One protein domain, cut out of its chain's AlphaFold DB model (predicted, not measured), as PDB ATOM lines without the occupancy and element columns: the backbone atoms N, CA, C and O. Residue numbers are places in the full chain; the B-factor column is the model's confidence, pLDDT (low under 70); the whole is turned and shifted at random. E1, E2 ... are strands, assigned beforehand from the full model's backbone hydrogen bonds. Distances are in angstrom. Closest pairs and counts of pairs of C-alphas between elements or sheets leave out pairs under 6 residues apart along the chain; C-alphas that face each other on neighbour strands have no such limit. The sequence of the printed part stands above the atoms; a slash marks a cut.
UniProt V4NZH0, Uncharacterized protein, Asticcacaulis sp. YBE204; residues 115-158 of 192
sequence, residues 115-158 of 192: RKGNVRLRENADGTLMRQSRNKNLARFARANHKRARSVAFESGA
ATOM      1  N   ARG A 115     196.792 151.741 189.830       93.19
ATOM      2  CA  ARG A 115     197.827 151.503 188.820       93.19
ATOM      3  C   ARG A 115     198.419 150.116 188.966       93.19
ATOM      4  O   ARG A 115     198.652 149.646 190.080       93.19
ATOM      5  N   LYS A 116     198.694 149.500 187.825       93.62
ATOM      6  CA  LYS A 116     199.427 148.241 187.719       93.62
ATOM      7  C   LYS A 116     200.791 148.525 187.115       93.62
ATOM      8  O   LYS A 116     200.948 149.462 186.334       93.62
ATOM      9  N   GLY A 117     201.787 147.746 187.493       91.62
ATOM     10  CA  GLY A 117     203.118 147.883 186.928       91.62
ATOM     11  C   GLY A 117     204.009 146.720 187.301       91.62
ATOM     12  O   GLY A 117     203.612 145.823 188.036       91.62
ATOM     13  N   ASN A 118     205.238 146.763 186.807       92.31
ATOM     14  CA  ASN A 118     206.246 145.761 187.107       92.31
ATOM     15  C   ASN A 118     207.386 146.400 187.895       92.31
ATOM     16  O   ASN A 118     207.848 147.495 187.575       92.31
ATOM     17  N   VAL A 119     207.852 145.704 188.923       92.25
ATOM     18  CA  VAL A 119     208.993 146.098 189.743       92.25
ATOM     19  C   VAL A 119     210.104 145.079 189.555       92.25
ATOM     20  O   VAL A 119     209.890 143.877 189.693       92.25
ATOM     21  N   ARG A 120     211.322 145.562 189.297       93.62
ATOM     22  CA  ARG A 120     212.516 144.712 189.263       93.62
ATOM     23  C   ARG A 120     213.104 144.576 190.666       93.62
ATOM     24  O   ARG A 120     213.542 145.562 191.262       93.62
ATOM     25  N   LEU A 121     213.154 143.354 191.179       93.69
ATOM     26  CA  LEU A 121     213.694 143.009 192.494       93.69
ATOM     27  C   LEU A 121     214.950 142.154 192.333       93.69
ATOM     28  O   LEU A 121     215.040 141.345 191.417       93.69
ATOM     29  N   ARG A 122     215.938 142.348 193.205       93.00
ATOM     30  CA  ARG A 122     217.185 141.577 193.178       93.00
ATOM     31  C   ARG A 122     216.954 140.160 193.671       93.00
ATOM     32  O   ARG A 122     216.227 139.950 194.640       93.00
ATOM     33  N   GLU A 123     217.682 139.234 193.075       92.44
ATOM     34  CA  GLU A 123     217.743 137.841 193.505       92.44
ATOM     35  C   GLU A 123     219.114 137.517 194.111       92.44
ATOM     36  O   GLU A 123     220.131 138.140 193.785       92.44
ATOM     37  N   ASN A 124     219.125 136.566 195.039       88.12
ATOM     38  CA  ASN A 124     220.319 135.922 195.574       88.12
ATOM     39  C   ASN A 124     220.794 134.834 194.596       88.12
ATOM     40  O   ASN A 124     220.154 134.561 193.581       88.12
ATOM     41  N   ALA A 125     221.965 134.254 194.857       86.06
ATOM     42  CA  ALA A 125     222.507 133.192 194.006       86.06
ATOM     43  C   ALA A 125     221.639 131.918 194.020       86.06
ATOM     44  O   ALA A 125     221.643 131.171 193.051       86.06
ATOM     45  N   ASP A 126     220.879 131.721 195.096       83.12
ATOM     46  CA  ASP A 126     219.908 130.646 195.316       83.12
ATOM     47  C   ASP A 126     218.551 130.879 194.609       83.12
ATOM     48  O   ASP A 126     217.644 130.061 194.727       83.12
ATOM     49  N   GLY A 127     218.377 132.003 193.901       79.00
ATOM     50  CA  GLY A 127     217.120 132.372 193.243       79.00
ATOM     51  C   GLY A 127     216.054 132.972 194.170       79.00
ATOM     52  O   GLY A 127     214.957 133.301 193.707       79.00
ATOM     53  N   THR A 128     216.346 133.169 195.461       87.19
ATOM     54  CA  THR A 128     215.433 133.846 196.393       87.19
ATOM     55  C   THR A 128     215.538 135.367 196.271       87.19
ATOM     56  O   THR A 128     216.567 135.926 195.883       87.19
ATOM     57  N   LEU A 129     214.458 136.091 196.587       88.19
ATOM     58  CA  LEU A 129     214.477 137.556 196.553       88.19
ATOM     59  C   LEU A 129     215.362 138.112 197.671       88.19
ATOM     60  O   LEU A 129     215.137 137.847 198.853       88.19
ATOM     61  N   MET A 130     216.310 138.973 197.301       90.62
ATOM     62  CA  MET A 130     217.185 139.644 198.254       90.62
ATOM     63  C   MET A 130     216.371 140.561 199.161       90.62
ATOM     64  O   MET A 130     215.820 141.562 198.700       90.62
ATOM     65  N   ARG A 131     216.335 140.259 200.460       91.69
ATOM     66  CA  ARG A 131     215.635 141.078 201.454       91.69
ATOM     67  C   ARG A 131     216.489 142.248 201.944       91.69
ATOM     68  O   ARG A 131     217.718 142.246 201.845       91.69
ATOM     69  N   GLN A 132     215.839 143.302 202.422       90.19
ATOM     70  CA  GLN A 132     216.518 144.440 203.030       90.19
ATOM     71  C   GLN A 132     217.034 144.060 204.423       90.19
ATOM     72  O   GLN A 132     216.362 143.354 205.168       90.19
ATOM     73  N   SER A 133     218.206 144.571 204.805       87.75
ATOM     74  CA  SER A 133     218.789 144.281 206.122       87.75
ATOM     75  C   SER A 133     217.963 144.868 207.270       87.75
ATOM     76  O   SER A 133     217.824 144.232 208.306       87.75
ATOM     77  N   ARG A 134     217.372 146.056 207.070       87.75
ATOM     78  CA  ARG A 134     216.507 146.727 208.059       87.75
ATOM     79  C   ARG A 134     215.110 146.124 208.181       87.75
ATOM     80  O   ARG A 134     214.478 146.289 209.215       87.75
ATOM     81  N   ASN A 135     214.606 145.476 207.133       87.56
ATOM     82  CA  ASN A 135     213.282 144.868 207.147       87.56
ATOM     83  C   ASN A 135     213.274 143.632 206.247       87.56
ATOM     84  O   ASN A 135     213.230 143.739 205.018       87.56
ATOM     85  N   LYS A 136     213.284 142.456 206.882       86.75
ATOM     86  CA  LYS A 136     213.347 141.159 206.201       86.75
ATOM     87  C   LYS A 136     212.114 140.874 205.330       86.75
ATOM     88  O   LYS A 136     212.206 140.058 204.418       86.75
ATOM     89  N   ASN A 137     211.000 141.583 205.531       88.00
ATOM     90  CA  ASN A 137     209.794 141.425 204.714       88.00
ATOM     91  C   ASN A 137     209.893 142.162 203.366       88.00
ATOM     92  O   ASN A 137     209.202 141.807 202.412       88.00
ATOM     93  N   LEU A 138     210.788 143.147 203.236       86.69
ATOM     94  CA  LEU A 138     210.922 143.963 202.028       86.69
ATOM     95  C   LEU A 138     212.051 143.450 201.132       86.69
ATOM     96  O   LEU A 138     213.162 143.207 201.595       86.69
ATOM     97  N   ALA A 139     211.782 143.308 199.833       90.50
ATOM     98  CA  ALA A 139     212.796 142.970 198.836       90.50
ATOM     99  C   ALA A 139     213.588 144.215 198.385       90.50
ATOM    100  O   ALA A 139     213.119 145.353 198.465       90.50
ATOM    101  N   ARG A 140     214.818 144.013 197.909       91.38
ATOM    102  CA  ARG A 140     215.698 145.076 197.414       91.38
ATOM    103  C   ARG A 140     215.474 145.289 195.919       91.38
ATOM    104  O   ARG A 140     215.593 144.353 195.137       91.38
ATOM    105  N   PHE A 141     215.222 146.532 195.514       92.38
ATOM    106  CA  PHE A 141     215.074 146.888 194.103       92.38
ATOM    107  C   PHE A 141     216.373 146.651 193.310       92.38
ATOM    108  O   PHE A 141     217.491 146.923 193.775       92.38
ATOM    109  N   ALA A 142     216.226 146.121 192.098       92.38
ATOM    110  CA  ALA A 142     217.314 145.912 191.154       92.38
ATOM    111  C   ALA A 142     217.505 147.152 190.271       92.38
ATOM    112  O   ALA A 142     216.539 147.739 189.792       92.38
ATOM    113  N   ARG A 143     218.766 147.539 190.034       90.00
ATOM    114  CA  ARG A 143     219.093 148.549 189.013       90.00
ATOM    115  C   ARG A 143     218.803 147.978 187.621       90.00
ATOM    116  O   ARG A 143     218.798 146.758 187.464       90.00
ATOM    117  N   ALA A 144     218.642 148.844 186.620       89.94
ATOM    118  CA  ALA A 144     218.369 148.434 185.239       89.94
ATOM    119  C   ALA A 144     219.362 147.368 184.730       89.94
ATOM    120  O   ALA A 144     218.948 146.295 184.301       89.94
ATOM    121  N   ASN A 145     220.665 147.603 184.922       89.62
ATOM    122  CA  ASN A 145     221.736 146.717 184.441       89.62
ATOM    123  C   ASN A 145     222.059 145.548 185.392       89.62
ATOM    124  O   ASN A 145     223.045 144.837 185.205       89.62
ATOM    125  N   HIS A 146     221.284 145.357 186.463       88.75
ATOM    126  CA  HIS A 146     221.542 144.277 187.408       88.75
ATOM    127  C   HIS A 146     221.106 142.939 186.803       88.75
ATOM    128  O   HIS A 146     219.921 142.739 186.534       88.75
ATOM    129  N   LYS A 147     222.062 142.020 186.624       86.69
ATOM    130  CA  LYS A 147     221.839 140.734 185.943       86.69
ATOM    131  C   LYS A 147     220.913 139.791 186.719       86.69
ATOM    132  O   LYS A 147     220.070 139.138 186.124       86.69
ATOM    133  N   ARG A 148     221.043 139.739 188.049       89.56
ATOM    134  CA  ARG A 148     220.224 138.875 188.922       89.56
ATOM    135  C   ARG A 148     218.991 139.627 189.408       89.56
ATOM    136  O   ARG A 148     219.029 140.252 190.474       89.56
ATOM    137  N   ALA A 149     217.964 139.699 188.571       89.69
ATOM    138  CA  ALA A 149     216.755 140.450 188.872       89.69
ATOM    139  C   ALA A 149     215.496 139.762 188.339       89.69
ATOM    140  O   ALA A 149     215.435 139.403 187.165       89.69
ATOM    141  N   ARG A 150     214.461 139.707 189.180       90.19
ATOM    142  CA  ARG A 150     213.115 139.256 188.824       90.19
ATOM    143  C   ARG A 150     212.198 140.441 188.587       90.19
ATOM    144  O   ARG A 150     212.191 141.382 189.380       90.19
ATOM    145  N   SER A 151     211.392 140.368 187.534       90.25
ATOM    146  CA  SER A 151     210.266 141.279 187.330       90.25
ATOM    147  C   SER A 151     209.040 140.731 188.056       90.25
ATOM    148  O   SER A 151     208.622 139.608 187.786       90.25
ATOM    149  N   VAL A 152     208.486 141.497 188.991       90.38
ATOM    150  CA  VAL A 152     207.290 141.132 189.759       90.38
ATOM    151  C   VAL A 152     206.209 142.168 189.489       90.38
ATOM    152  O   VAL A 152     206.444 143.366 189.663       90.38
ATOM    153  N   ALA A 153     205.036 141.709 189.058       91.62
ATOM    154  CA  ALA A 153     203.880 142.572 188.875       91.62
ATOM    155  C   ALA A 153     203.370 143.068 190.235       91.62
ATOM    156  O   ALA A 153     203.344 142.322 191.215       91.62
ATOM    157  N   PHE A 154     202.964 144.330 190.294       90.62
ATOM    158  CA  PHE A 154     202.287 144.907 191.443       90.62
ATOM    159  C   PHE A 154     201.027 145.630 190.989       90.62
ATOM    160  O   PHE A 154     200.970 146.226 189.910       90.62
ATOM    161  N   GLU A 155     200.041 145.624 191.874       91.06
ATOM    162  CA  GLU A 155     198.820 146.394 191.731       91.06
ATOM    163  C   GLU A 155     198.683 147.288 192.959       91.06
ATOM    164  O   GLU A 155     198.824 146.841 194.096       91.06
ATOM    165  N   SER A 156     198.454 148.577 192.728       88.12
ATOM    166  CA  SER A 156     198.112 149.535 193.770       88.12
ATOM    167  C   SER A 156     196.672 149.956 193.550       88.12
ATOM    168  O   SER A 156     196.356 150.512 192.495       88.12
ATOM    169  N   GLY A 157     195.815 149.716 194.543       92.38
ATOM    170  CA  GLY A 157     194.437 150.202 194.540       92.38
ATOM    171  C   GLY A 157     194.364 151.730 194.505       92.38
ATOM    172  O   GLY A 157     195.343 152.414 194.824       92.38
ATOM    173  N   ALA A 158     193.209 152.258 194.099       94.50
ATOM    174  CA  ALA A 158     192.943 153.689 194.155       94.50
ATOM    175  C   ALA A 158     192.811 154.140 195.616       94.50
ATOM    176  O   ALA A 158     192.204 153.447 196.432       94.50
TER     177      ALA A 158
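AT A GLANCE: This is residues 115 to 158 of the 192 residues of an uncharacterized protein of Asticcacaulis sp. YBE204 (UniProt V4NZH0). Little of this domain is regular structure: a two-stranded antiparallel hairpin, E1 and E2, makes a long ribbon, and a wide loop of residues 123 to 148 spreads out at one end of it. The 44 printed residues hold two named strands, E1 then E2, and no named helix; the class is all strand, with 16 residues in named elements. The whole is only just loose, close to compact, with a radius of gyration of the C-alphas of 11.2 A and spans of 35 by 24 by 15 A.

IN THESE COORDINATES: Find C-alpha 115 at (197.827, 151.503, 188.820); from there E1, residues 115 to 122, runs 22.2 A. E2, residues 149 to 156, runs 21.3 A to C-alpha 156 at (198.112, 149.535, 193.770).

HOW THE PARTS SIT: E1 and E2 are antiparallel neighbours at 153 degrees. Look at N 115 and O 156, 3.0 A apart, and N 121 and O 150, 2.8 A apart, both within hydrogen-bond range.

THE WHOLE: The farthest C-alphas, Ala 125 and Ala 158, are 36.0 A apart. The link from E1 to E2 is long, with 26 residues. The printed part has no cut, and no printed residue has a pLDDT under 70.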